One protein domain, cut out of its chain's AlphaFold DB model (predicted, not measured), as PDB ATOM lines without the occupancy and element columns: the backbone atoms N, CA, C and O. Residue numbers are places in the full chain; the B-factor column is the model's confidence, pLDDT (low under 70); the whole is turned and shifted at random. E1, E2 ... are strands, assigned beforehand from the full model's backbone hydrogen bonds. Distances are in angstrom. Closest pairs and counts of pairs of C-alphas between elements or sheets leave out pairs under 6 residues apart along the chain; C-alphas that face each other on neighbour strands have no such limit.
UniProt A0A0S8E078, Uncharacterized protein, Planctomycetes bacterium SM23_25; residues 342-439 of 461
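What this domain is: This is residues 342 to 439 of the 461 residues of an uncharacterized protein of Planctomycetes bacterium SM23_25 (UniProt A0A0S8E078). With little regular structure, the domain is a four-stranded sheet, E1 to E4, partly face to face near its E1 edge with the hairpin E5 and E6, a lopsided sandwich with long loops at one end. The printed part has 98 residues, of which 34 are in the six named strands, in chain order E1 to E6, with no named helix; the class is all strand, both sheets are antiparallel, and the whole is compact, with a radius of gyration of the C-alphas of 14.1 A and spans of 41 by 30 by 23 A.

Where its parts are: E1, residues 347 to 352, spans 17.3 A from C-alpha 347 at (31.750, 84.236, 152.002). E2 is 360 to 365, 16.8 A; E3 380 to 384, 12.6 A; E4 387 to 390, 9.4 A; E5 419 to 425, 17.6 A; E6 432 to 437, 16.6 A, ending at C-alpha 437 (22.196, 83.544, 157.749).

How they stand to each other: E1 E2 E3 E4 form a meander, successive antiparallel neighbours; within hydrogen-bond range are N 350 and O 362, 2.8 A, N 361 and O 383, 2.9 A, N 384 and O 387, 2.8 A, and, in hairpin E5 and E6, N 422 and O 434, 2.9 A. The closest C-alphas of E1 and E5, Gly 347 and Val 421, are 5.9 A apart. E3 is apart from E5 and E6.

The domain as a whole: The farthest C-alphas, Ser 356 and Asp 412, are 43.0 A apart. The printed part has no cut. Links E2 to E3 and E4 to E5 are long. Residues 369, 394 to 399, 414 and 439 have pLDDT under 70.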
ATOM      1  N   ARG A 342      37.747  79.834 151.649       97.19
ATOM      2  CA  ARG A 342      36.958  80.712 152.523       97.19
ATOM      3  C   ARG A 342      37.509  82.134 152.439       97.19
ATOM      4  O   ARG A 342      38.702  82.349 152.654       97.19
ATOM      5  N   LEU A 343      36.631  83.087 152.161       95.94
ATOM      6  CA  LEU A 343      36.921  84.515 152.080       95.94
ATOM      7  C   LEU A 343      36.013  85.195 153.105       95.94
ATOM      8  O   LEU A 343      34.921  85.605 152.765       95.94
ATOM      9  N   ARG A 344      36.414  85.256 154.377       91.25
ATOM     10  CA  ARG A 344      35.616  85.803 155.493       91.25
ATOM     11  C   ARG A 344      34.929  87.144 155.186       91.25
ATOM     12  O   ARG A 344      33.824  87.356 155.672       91.25
ATOM     13  N   GLY A 345      35.548  88.037 154.414       91.44
ATOM     14  CA  GLY A 345      34.943  89.316 154.024       91.44
ATOM     15  C   GLY A 345      33.831  89.219 152.964       91.44
ATOM     16  O   GLY A 345      33.070  90.164 152.783       91.44
ATOM     17  N   PHE A 346      33.689  88.075 152.293       94.31
ATOM     18  CA  PHE A 346      32.784  87.856 151.156       94.31
ATOM     19  C   PHE A 346      31.848  86.639 151.328       94.31
ATOM     20  O   PHE A 346      30.663  86.701 151.020       94.31
ATOM     21  N   GLY A 347      32.379  85.538 151.848       95.62
ATOM     22  CA  GLY A 347      31.750  84.236 152.002       95.62
ATOM     23  C   GLY A 347      32.743  83.133 151.632       95.62
ATOM     24  O   GLY A 347      33.743  82.907 152.327       95.62
ATOM     25  N   ALA A 348      32.500  82.442 150.522       97.25
ATOM     26  CA  ALA A 348      33.401  81.406 150.026       97.25
ATOM     27  C   ALA A 348      33.363  81.271 148.502       97.25
ATOM     28  O   ALA A 348      32.389  81.626 147.841       97.25
ATOM     29  N   VAL A 349      34.433  80.700 147.958       98.00
ATOM     30  CA  VAL A 349      34.488  80.179 146.594       98.00
ATOM     31  C   VAL A 349      34.785  78.688 146.673       98.00
ATOM     32  O   VAL A 349      35.745  78.300 147.334       98.00
ATOM     33  N   LEU A 350      34.004  77.857 145.987       98.38
ATOM     34  CA  LEU A 350      34.349  76.468 145.690       98.38
ATOM     35  C   LEU A 350      34.741  76.356 144.219       98.38
ATOM     36  O   LEU A 350      34.082  76.933 143.352       98.38
ATOM     37  N   ARG A 351      35.830  75.651 143.919       97.25
ATOM     38  CA  ARG A 351      36.378  75.574 142.565       97.25
ATOM     39  C   ARG A 351      37.028  74.225 142.290       97.25
ATOM     40  O   ARG A 351      37.891  73.781 143.038       97.25
ATOM     41  N   ASN A 352      36.694  73.647 141.140       96.25
ATOM     42  CA  ASN A 352      37.306  72.425 140.624       96.25
ATOM     43  C   ASN A 352      37.661  72.567 139.131       96.25
ATOM     44  O   ASN A 352      37.054  73.354 138.404       96.25
ATOM     45  N   HIS A 353      38.639  71.788 138.664       94.38
ATOM     46  CA  HIS A 353      39.114  71.738 137.274       94.38
ATOM     47  C   HIS A 353      39.632  73.070 136.705       94.38
ATOM     48  O   HIS A 353      39.591  73.295 135.490       94.38
ATOM     49  N   PHE A 354      40.137  73.957 137.561       95.50
ATOM     50  CA  PHE A 354      40.904  75.112 137.109       95.50
ATOM     51  C   PHE A 354      42.296  74.668 136.624       95.50
ATOM     52  O   PHE A 354      42.940  73.851 137.271       95.50
ATOM     53  N   ARG A 355      42.836  75.172 135.512       88.94
ATOM     54  CA  ARG A 355      42.255  76.065 134.495       88.94
ATOM     55  C   ARG A 355      41.838  75.211 133.301       88.94
ATOM     56  O   ARG A 355      42.693  74.729 132.567       88.94
ATOM     57  N   SER A 356      40.542  75.020 133.084       87.44
ATOM     58  CA  SER A 356      40.067  74.274 131.915       87.44
ATOM     59  C   SER A 356      38.709  74.776 131.441       87.44
ATOM     60  O   SER A 356      37.980  75.438 132.176       87.44
ATOM     61  N   GLY A 357      38.319  74.389 130.226       84.56
ATOM     62  CA  GLY A 357      36.947  74.583 129.750       84.56
ATOM     63  C   GLY A 357      35.893  73.806 130.554       84.56
ATOM     64  O   GLY A 357      34.711  73.964 130.288       84.56
ATOM     65  N   LYS A 358      36.306  72.970 131.519       90.25
ATOM     66  CA  LYS A 358      35.444  72.220 132.442       90.25
ATOM     67  C   LYS A 358      35.502  72.779 133.874       90.25
ATOM     68  O   LYS A 358      35.075  72.093 134.800       90.25
ATOM     69  N   GLU A 359      36.023  73.993 134.064       94.62
ATOM     70  CA  GLU A 359      36.091  74.640 135.378       94.62
ATOM     71  C   GLU A 359      34.697  74.731 136.016       94.62
ATOM     72  O   GLU A 359      33.762  75.265 135.423       94.62
ATOM     73  N   THR A 360      34.556  74.197 137.224       95.38
ATOM     74  CA  THR A 360      33.354  74.356 138.050       95.38
ATOM     75  C   THR A 360      33.669  75.376 139.127       95.38
ATOM     76  O   THR A 360      34.730  75.301 139.745       95.38
ATOM     77  N   PHE A 361      32.781  76.343 139.313       97.00
ATOM     78  CA  PHE A 361      32.975  77.480 140.203       97.00
ATOM     79  C   PHE A 361      31.661  77.805 140.892       97.00
ATOM     80  O   PHE A 361      30.653  77.990 140.219       97.00
ATOM     81  N   LEU A 362      31.691  77.929 142.209       97.44
ATOM     82  CA  LEU A 362      30.575  78.375 143.022       97.44
ATOM     83  C   LEU A 362      31.069  79.501 143.921       97.44
ATOM     84  O   LEU A 362      31.942  79.272 144.752       97.44
ATOM     85  N   ALA A 363      30.519  80.698 143.770       96.88
ATOM     86  CA  ALA A 363      30.665  81.751 144.766       96.88
ATOM     87  C   ALA A 363      29.433  81.760 145.667       96.88
ATOM     88  O   ALA A 363      28.312  81.680 145.171       96.88
ATOM     89  N   ILE A 364      29.660  81.867 146.970       95.75
ATOM     90  CA  ILE A 364      28.617  81.952 147.988       95.75
ATOM     91  C   ILE A 364      28.832  83.251 148.741       95.75
ATOM     92  O   ILE A 364      29.907  83.455 149.317       95.75
ATOM     93  N   LYS A 365      27.809  84.101 148.741       94.19
ATOM     94  CA  LYS A 365      27.776  85.316 149.539       94.19
ATOM     95  C   LYS A 365      27.309  84.971 150.947       94.19
ATOM     96  O   LYS A 365      26.207  84.470 151.140       94.19
ATOM     97  N   ALA A 366      28.197  85.166 151.910       93.25
ATOM     98  CA  ALA A 366      27.966  84.844 153.313       93.25
ATOM     99  C   ALA A 366      28.864  85.735 154.177       93.25
ATOM    100  O   ALA A 366      29.827  85.269 154.799       93.25
ATOM    101  N   SER A 367      28.602  87.036 154.135       86.56
ATOM    102  CA  SER A 367      29.372  88.040 154.847       86.56
ATOM    103  C   SER A 367      28.514  89.206 155.343       86.56
ATOM    104  O   SER A 367      27.314  89.109 155.618       86.56
ATOM    105  N   ARG A 368      29.184  90.327 155.605       76.75
ATOM    106  CA  ARG A 368      28.539  91.554 156.037       76.75
ATOM    107  C   ARG A 368      27.961  92.257 154.810       76.75
ATOM    108  O   ARG A 368      28.713  92.662 153.930       76.75
ATOM    109  N   ILE A 369      26.649  92.471 154.807       66.62
ATOM    110  CA  ILE A 369      25.993  93.416 153.897       66.62
ATOM    111  C   ILE A 369      26.282  94.840 154.359       66.62
ATOM    112  O   ILE A 369      26.112  95.160 155.542       66.62
ATOM    113  N   TYR A 370      26.650  95.711 153.420       71.31
ATOM    114  CA  TYR A 370      26.653  97.147 153.659       71.31
ATOM    115  C   TYR A 370      26.454  97.980 152.381       71.31
ATOM    116  O   TYR A 370      26.947  97.596 151.339       71.31
ATOM    117  N   SER A 371      25.815  99.158 152.446       74.56
ATOM    118  CA  SER A 371      25.678 100.078 151.292       74.56
ATOM    119  C   SER A 371      24.985  99.409 150.084       74.56
ATOM    120  O   SER A 371      23.954  98.767 150.257       74.56
ATOM    121  N   HIS A 372      25.563  99.541 148.889       84.25
ATOM    122  CA  HIS A 372      25.148  99.021 147.581       84.25
ATOM    123  C   HIS A 372      25.080  97.484 147.446       84.25
ATOM    124  O   HIS A 372      25.185  96.941 146.348       84.25
ATOM    125  N   HIS A 373      24.957  96.739 148.542       85.88
ATOM    126  CA  HIS A 373      24.658  95.306 148.493       85.88
ATOM    127  C   HIS A 373      23.144  95.097 148.404       85.88
ATOM    128  O   HIS A 373      22.366  95.883 148.939       85.88
ATOM    129  N   HIS A 374      22.731  94.020 147.744       86.94
ATOM    130  CA  HIS A 374      21.334  93.598 147.724       86.94
ATOM    131  C   HIS A 374      21.015  92.804 149.003       86.94
ATOM    132  O   HIS A 374      21.919  92.487 149.783       86.94
ATOM    133  N   PRO A 375      19.746  92.452 149.268       86.06
ATOM    134  CA  PRO A 375      19.412  91.500 150.322       86.06
ATOM    135  C   PRO A 375      19.681  90.050 149.884       86.06
ATOM    136  O   PRO A 375      18.780  89.225 149.879       86.06
ATOM    137  N   ASP A 376      20.927  89.741 149.519       87.56
ATOM    138  CA  ASP A 376      21.359  88.525 148.813       87.56
ATOM    139  C   ASP A 376      22.299  87.622 149.641       87.56
ATOM    140  O   ASP A 376      23.059  86.818 149.103       87.56
ATOM    141  N   GLU A 377      22.264  87.726 150.974       89.88
ATOM    142  CA  GLU A 377      23.048  86.844 151.850       89.88
ATOM    143  C   GLU A 377      22.528  85.407 151.835       89.88
ATOM    144  O   GLU A 377      21.333  85.145 151.963       89.88
ATOM    145  N   GLY A 378      23.460  84.468 151.687       90.31
ATOM    146  CA  GLY A 378      23.183  83.086 151.301       90.31
ATOM    147  C   GLY A 378      23.111  82.886 149.783       90.31
ATOM    148  O   GLY A 378      22.968  81.748 149.337       90.31
ATOM    149  N   GLY A 379      23.222  83.957 148.992       91.62
ATOM    150  CA  GLY A 379      23.135  83.924 147.537       91.62
ATOM    151  C   GLY A 379      24.298  83.180 146.901       91.62
ATOM    152  O   GLY A 379      25.434  83.214 147.386       91.62
ATOM    153  N   ILE A 380      24.011  82.509 145.789       94.94
ATOM    154  CA  ILE A 380      24.980  81.682 145.075       94.94
ATOM    155  C   ILE A 380      25.127  82.050 143.600       94.94
ATOM    156  O   ILE A 380      24.172  82.386 142.907       94.94
ATOM    157  N   HIS A 381      26.350  81.910 143.094       93.62
ATOM    158  CA  HIS A 381      26.686  82.092 141.687       93.62
ATOM    159  C   HIS A 381      27.477  80.884 141.186       93.62
ATOM    160  O   HIS A 381      28.633  80.695 141.572       93.62
ATOM    161  N   LEU A 382      26.857  80.052 140.347       94.88
ATOM    162  CA  LEU A 382      27.347  78.723 139.986       94.88
ATOM    163  C   LEU A 382      27.616  78.590 138.490       94.88
ATOM    164  O   LEU A 382      26.732  78.783 137.656       94.88
ATOM    165  N   PHE A 383      28.810  78.110 138.173       93.81
ATOM    166  CA  PHE A 383      29.182  77.532 136.895       93.81
ATOM    167  C   PHE A 383      29.490  76.050 137.081       93.81
ATOM    168  O   PHE A 383      30.353  75.695 137.882       93.81
ATOM    169  N   GLY A 384      28.853  75.188 136.293       93.50
ATOM    170  CA  GLY A 384      29.224  73.784 136.158       93.50
ATOM    171  C   GLY A 384      29.911  73.551 134.822       93.50
ATOM    172  O   GLY A 384      29.356  73.855 133.768       93.50
ATOM    173  N   ARG A 385      31.132  73.010 134.848       91.62
ATOM    174  CA  ARG A 385      31.917  72.705 133.636       91.62
ATOM    175  C   ARG A 385      32.017  73.876 132.644       91.62
ATOM    176  O   ARG A 385      31.853  73.697 131.441       91.62
ATOM    177  N   GLY A 386      32.269  75.073 133.160       87.75
ATOM    178  CA  GLY A 386      32.403  76.304 132.389       87.75
ATOM    179  C   GLY A 386      31.077  76.904 131.927       87.75
ATOM    180  O   GLY A 386      31.106  77.941 131.274       87.75
ATOM    181  N   VAL A 387      29.934  76.294 132.260       87.38
ATOM    182  CA  VAL A 387      28.589  76.755 131.896       87.38
ATOM    183  C   VAL A 387      27.895  77.348 133.121       87.38
ATOM    184  O   VAL A 387      27.836  76.668 134.142       87.38
ATOM    185  N   PRO A 388      27.382  78.588 133.067       87.88
ATOM    186  CA  PRO A 388      26.609  79.156 134.162       87.88
ATOM    187  C   PRO A 388      25.307  78.370 134.334       87.88
ATOM    188  O   PRO A 388      24.582  78.133 133.370       87.88
ATOM    189  N   ILE A 389      25.041  77.964 135.570       90.25
ATOM    190  CA  ILE A 389      23.850  77.212 135.978       90.25
ATOM    191  C   ILE A 389      22.956  78.104 136.837       90.25
ATOM    192  O   ILE A 389      21.751  78.154 136.614       90.25
ATOM    193  N   ILE A 390      23.549  78.829 137.792       90.62
ATOM    194  CA  ILE A 390      22.837  79.746 138.688       90.62
ATOM    195  C   ILE A 390      23.545  81.091 138.636       90.62
ATOM    196  O   ILE A 390      24.761  81.166 138.818       90.62
ATOM    197  N   LEU A 391      22.787  82.146 138.358       86.69
ATOM    198  CA  LEU A 391      23.284  83.510 138.268       86.69
ATOM    199  C   LEU A 391      22.599  84.341 139.351       86.69
ATOM    200  O   LEU A 391      21.415  84.154 139.610       86.69
ATOM    201  N   ASP A 392      23.361  85.241 139.961       85.38
ATOM    202  CA  ASP A 392      22.838  86.162 140.965       85.38
ATOM    203  C   ASP A 392      22.359  87.426 140.244       85.38
ATOM    204  O   ASP A 392      23.047  87.863 139.315       85.38
ATOM    205  N   ALA A 393      21.160  87.900 140.608       70.81
ATOM    206  CA  ALA A 393      20.411  89.028 140.040       70.81
ATOM    207  C   ALA A 393      20.747  89.392 138.581       70.81
ATOM    208  O   ALA A 393      21.642  90.183 138.285       70.81
ATOM    209  N   LEU A 394      19.961  88.869 137.636       65.62
ATOM    210  CA  LEU A 394      20.045  89.280 136.233       65.62
ATOM    211  C   LEU A 394      19.497  90.708 136.033       65.62
ATOM    212  O   LEU A 394      18.579  91.140 136.719       65.62
ATOM    213  N   HIS A 395      20.081  91.431 135.072       57.66
ATOM    214  CA  HIS A 395      19.806  92.833 134.713       57.66
ATOM    215  C   HIS A 395      18.318  93.269 134.831       57.66
ATOM    216  O   HIS A 395      17.450  92.629 134.243       57.66
ATOM    217  N   GLY A 396      18.018  94.389 135.514       53.19
ATOM    218  CA  GLY A 396      16.645  94.868 135.777       53.19
ATOM    219  C   GLY A 396      16.548  96.248 136.461       53.19
ATOM    220  O   GLY A 396      17.541  96.951 136.581       53.19
ATOM    221  N   ARG A 397      15.350  96.704 136.860       55.09
ATOM    222  CA  ARG A 397      15.163  97.969 137.624       55.09
ATOM    223  C   ARG A 397      14.929  97.760 139.127       55.09
ATOM    224  O   ARG A 397      15.073  98.720 139.872       55.09
ATOM    225  N   ASP A 398      14.676  96.524 139.563       58.78
ATOM    226  CA  ASP A 398      14.238  96.201 140.931       58.78
ATOM    227  C   ASP A 398      15.179  95.206 141.629       58.78
ATOM    228  O   ASP A 398      14.756  94.175 142.148       58.78
ATOM    229  N   TYR A 399      16.478  95.504 141.635       69.31
ATOM    230  CA  TYR A 399      17.501  94.585 142.143       69.31
ATOM    231  C   TYR A 399      17.449  94.300 143.656       69.31
ATOM    232  O   TYR A 399      18.107  93.388 144.134       69.31
ATOM    233  N   TYR A 400      16.653  95.052 144.417       75.38
ATOM    234  CA  TYR A 400      16.505  94.874 145.866       75.38
ATOM    235  C   TYR A 400      15.439  93.839 146.253       75.38
ATOM    236  O   TYR A 400      15.158  93.656 147.436       75.38
ATOM    237  N   ARG A 401      14.803  93.193 145.272       79.81
ATOM    238  CA  ARG A 401      13.796  92.157 145.506       79.81
ATOM    239  C   ARG A 401      14.483  90.822 145.773       79.81
ATOM    240  O   ARG A 401      15.168  90.293 144.904       79.81
ATOM    241  N   GLU A 402      14.277  90.274 146.964       82.25
ATOM    242  CA  GLU A 402      14.879  89.012 147.409       82.25
ATOM    243  C   GLU A 402      14.588  87.840 146.452       82.25
ATOM    244  O   GLU A 402      15.436  86.984 146.233       82.25
ATOM    245  N   GLU A 403      13.420  87.824 145.810       82.44
ATOM    246  CA  GLU A 403      13.002  86.793 144.855       82.44
ATOM    247  C   GLU A 403      13.746  86.832 143.505       82.44
ATOM    248  O   GLU A 403      13.572  85.936 142.682       82.44
ATOM    249  N   TRP A 404      14.582  87.848 143.269       83.44
ATOM    250  CA  TRP A 404      15.487  87.918 142.112       83.44
ATOM    251  C   TRP A 404      16.850  87.282 142.398       83.44
ATOM    252  O   TRP A 404      17.696  87.190 141.503       83.44
ATOM    253  N   HIS A 405      17.051  86.836 143.634       88.12
ATOM    254  CA  HIS A 405      18.274  86.222 144.107       88.12
ATOM    255  C   HIS A 405      18.066  84.727 144.375       88.12
ATOM    256  O   HIS A 405      16.997  84.311 144.823       88.12
ATOM    257  N   PRO A 406      19.085  83.886 144.133       91.38
ATOM    258  CA  PRO A 406      19.060  82.471 144.473       91.38
ATOM    259  C   PRO A 406      19.308  82.286 145.980       91.38
ATOM    260  O   PRO A 406      20.337  81.752 146.393       91.38
ATOM    261  N   ILE A 407      18.364  82.766 146.789       90.06
ATOM    262  CA  ILE A 407      18.377  82.735 148.254       90.06
ATOM    263  C   ILE A 407      17.090  82.126 148.809       90.06
ATOM    264  O   ILE A 407      16.097  81.946 148.105       90.06
ATOM    265  N   ILE A 408      17.101  81.852 150.111       86.25
ATOM    266  CA  ILE A 408      15.888  81.559 150.872       86.25
ATOM    267  C   ILE A 408      15.308  82.887 151.364       86.25
ATOM    268  O   ILE A 408      15.961  83.605 152.121       86.25
ATOM    269  N   THR A 409      14.075  83.185 150.964       81.62
ATOM    270  CA  THR A 409      13.330  84.359 151.433       81.62
ATOM    271  C   THR A 409      12.426  83.987 152.602       81.62
ATOM    272  O   THR A 409      12.023  82.833 152.773       81.62
ATOM    273  N   PHE A 410      12.110  84.965 153.448       78.38
ATOM    274  CA  PHE A 410      11.267  84.754 154.621       78.38
ATOM    275  C   PHE A 410      10.141  85.784 154.629       78.38
ATOM    276  O   PHE A 410      10.366  86.973 154.423       78.38
ATOM    277  N   ALA A 411       8.920  85.348 154.941       80.00
ATOM    278  CA  ALA A 411       7.737  86.210 154.995       80.00
ATOM    279  C   ALA A 411       7.681  87.102 156.258       80.00
ATOM    280  O   ALA A 411       6.621  87.289 156.847       80.00
ATOM    281  N   ASP A 412       8.822  87.619 156.721       77.81
ATOM    282  CA  ASP A 412       8.917  88.520 157.879       77.81
ATOM    283  C   ASP A 412       9.204  89.981 157.495       77.81
ATOM    284  O   ASP A 412       9.326  90.837 158.373       77.81
ATOM    285  N   GLY A 413       9.297  90.268 156.190       71.44
ATOM    286  CA  GLY A 413       9.537  91.604 155.646       71.44
ATOM    287  C   GLY A 413      10.940  92.152 155.923       71.44
ATOM    288  O   GLY A 413      11.184  93.334 155.679       71.44
ATOM    289  N   LYS A 414      11.859  91.334 156.455       69.50
ATOM    290  CA  LYS A 414      13.218  91.765 156.792       69.50
ATOM    291  C   LYS A 414      14.200  91.403 155.701       69.50
ATOM    292  O   LYS A 414      14.582  90.242 155.559       69.50
ATOM    293  N   THR A 415      14.693  92.451 155.064       72.31
ATOM    294  CA  THR A 415      15.767  92.403 154.082       72.31
ATOM    295  C   THR A 415      17.127  92.654 154.743       72.31
ATOM    296  O   THR A 415      17.209  93.070 155.902       72.31
ATOM    297  N   HIS A 416      18.209  92.413 154.004       76.56
ATOM    298  CA  HIS A 416      19.583  92.744 154.401       76.56
ATOM    299  C   HIS A 416      20.075  92.023 155.672       76.56
ATOM    300  O   HIS A 416      20.587  92.628 156.620       76.56
ATOM    301  N   ARG A 417      19.920  90.696 155.695       81.25
ATOM    302  CA  ARG A 417      20.437  89.825 156.764       81.25
ATOM    303  C   ARG A 417      21.960  89.784 156.740       81.25
ATOM    304  O   ARG A 417      22.573  90.193 155.772       81.25
ATOM    305  N   ARG A 418      22.589  89.291 157.804       84.88
ATOM    306  CA  ARG A 418      24.036  89.048 157.809       84.88
ATOM    307  C   ARG A 418      24.298  87.559 157.652       84.88
ATOM    308  O   ARG A 418      23.687  86.768 158.375       84.88
ATOM    309  N   GLY A 419      25.212  87.221 156.751       88.44
ATOM    310  CA  GLY A 419      25.751  85.881 156.610       88.44
ATOM    311  C   GLY A 419      27.111  85.736 157.284       88.44
ATOM    312  O   GLY A 419      27.881  86.692 157.421       88.44
ATOM    313  N   GLU A 420      27.425  84.516 157.696       91.44
ATOM    314  CA  GLU A 420      28.777  84.121 158.073       91.44
ATOM    315  C   GLU A 420      29.023  82.669 157.676       91.44
ATOM    316  O   GLU A 420      28.262  81.779 158.037       91.44
ATOM    317  N   VAL A 421      30.122  82.402 156.969       93.88
ATOM    318  CA  VAL A 421      30.601  81.024 156.783       93.88
ATOM    319  C   VAL A 421      31.040  80.468 158.133       93.88
ATOM    320  O   VAL A 421      32.042  80.935 158.673       93.88
ATOM    321  N   VAL A 422      30.348  79.458 158.653       95.56
ATOM    322  CA  VAL A 422      30.650  78.823 159.947       95.56
ATOM    323  C   VAL A 422      31.540  77.595 159.796       95.56
ATOM    324  O   VAL A 422      32.393  77.341 160.645       95.56
ATOM    325  N   GLU A 423      31.449  76.900 158.663       97.00
ATOM    326  CA  GLU A 423      32.275  75.733 158.366       97.00
ATOM    327  C   GLU A 423      32.765  75.762 156.920       97.00
ATOM    328  O   GLU A 423      32.046  76.144 155.998       97.00
ATOM    329  N   PHE A 424      34.022  75.374 156.723       97.75
ATOM    330  CA  PHE A 424      34.633  75.258 155.406       97.75
ATOM    331  C   PHE A 424      35.663  74.134 155.431       97.75
ATOM    332  O   PHE A 424      36.590  74.168 156.245       97.75
ATOM    333  N   ARG A 425      35.519  73.150 154.543       97.81
ATOM    334  CA  ARG A 425      36.452  72.027 154.400       97.81
ATOM    335  C   ARG A 425      36.731  71.772 152.931       97.81
ATOM    336  O   ARG A 425      35.831  71.862 152.105       97.81
ATOM    337  N   THR A 426      37.965  71.402 152.625       97.25
ATOM    338  CA  THR A 426      38.357  70.951 151.286       97.25
ATOM    339  C   THR A 426      38.907  69.543 151.364       97.25
ATOM    340  O   THR A 426      39.635  69.228 152.308       97.25
ATOM    341  N   GLY A 427      38.600  68.713 150.376       94.38
ATOM    342  CA  GLY A 427      39.022  67.317 150.348       94.38
ATOM    343  C   GLY A 427      39.250  66.798 148.929       94.38
ATOM    344  O   GLY A 427      38.887  67.458 147.958       94.38
ATOM    345  N   PRO A 428      39.845  65.603 148.780       92.25
ATOM    346  CA  PRO A 428      40.110  65.015 147.464       92.25
ATOM    347  C   PRO A 428      38.834  64.621 146.701       92.25
ATOM    348  O   PRO A 428      38.874  64.514 145.480       92.25
ATOM    349  N   LEU A 429      37.720  64.392 147.407       93.69
ATOM    350  CA  LEU A 429      36.441  63.970 146.819       93.69
ATOM    351  C   LEU A 429      35.423  65.109 146.713       93.69
ATOM    352  O   LEU A 429      34.668  65.166 145.746       93.69
ATOM    353  N   ALA A 430      35.382  65.988 147.712       95.06
ATOM    354  CA  ALA A 430      34.412  67.068 147.791       95.06
ATOM    355  C   ALA A 430      34.935  68.215 148.656       95.06
ATOM    356  O   ALA A 430      35.678  67.999 149.617       95.06
ATOM    357  N   ASP A 431      34.464  69.416 148.334       97.44
ATOM    358  CA  ASP A 431      34.583  70.583 149.192       97.44
ATOM    359  C   ASP A 431      33.227  70.871 149.842       97.44
ATOM    360  O   ASP A 431      32.174  70.654 149.241       97.44
ATOM    361  N   PHE A 432      33.261  71.363 151.074       97.06
ATOM    362  CA  PHE A 432      32.089  71.628 151.896       97.06
ATOM    363  C   PHE A 432      32.141  73.043 152.461       97.06
ATOM    364  O   PHE A 432      33.193  73.531 152.880       97.06
ATOM    365  N   VAL A 433      30.979  73.682 152.507       96.75
ATOM    366  CA  VAL A 433      30.788  75.003 153.089       96.75
ATOM    367  C   VAL A 433      29.411  75.065 153.736       96.75
ATOM    368  O   VAL A 433      28.418  74.680 153.122       96.75
ATOM    369  N   ALA A 434      29.366  75.568 154.963       95.88
ATOM    370  CA  ALA A 434      28.135  75.912 155.658       95.88
ATOM    371  C   ALA A 434      28.198  77.379 156.079       95.88
ATOM    372  O   ALA A 434      29.240  77.860 156.539       95.88
ATOM    373  N   ALA A 435      27.084  78.083 155.912       93.00
ATOM    374  CA  ALA A 435      26.943  79.472 156.307       93.00
ATOM    375  C   ALA A 435      25.656  79.674 157.105       93.00
ATOM    376  O   ALA A 435      24.599  79.181 156.715       93.00
ATOM    377  N   ASP A 436      25.765  80.447 158.179       91.94
ATOM    378  CA  ASP A 436      24.632  80.871 158.985       91.94
ATOM    379  C   ASP A 436      24.147  82.225 158.479       91.94
ATOM    380  O   ASP A 436      24.905  83.199 158.445       91.94
ATOM    381  N   ILE A 437      22.870  82.293 158.099       88.69
ATOM    382  CA  ILE A 437      22.196  83.544 157.749       88.69
ATOM    383  C   ILE A 437      21.256  83.897 158.894       88.69
ATOM    384  O   ILE A 437      20.232  83.244 159.112       88.69
ATOM    385  N   ALA A 438      21.611  84.925 159.663       79.50
ATOM    386  CA  ALA A 438      20.861  85.270 160.860       79.50
ATOM    387  C   ALA A 438      19.425  85.698 160.505       79.50
ATOM    388  O   ALA A 438      19.204  86.617 159.715       79.50
ATOM    389  N   ARG A 439      18.428  85.063 161.141       67.44
ATOM    390  CA  ARG A 439      17.000  85.412 160.982       67.44
ATOM    391  C   ARG A 439      16.652  86.796 161.547       67.44
ATOM    392  O   ARG A 439      15.633  87.389 161.204       67.44
TER     393      ARG A 439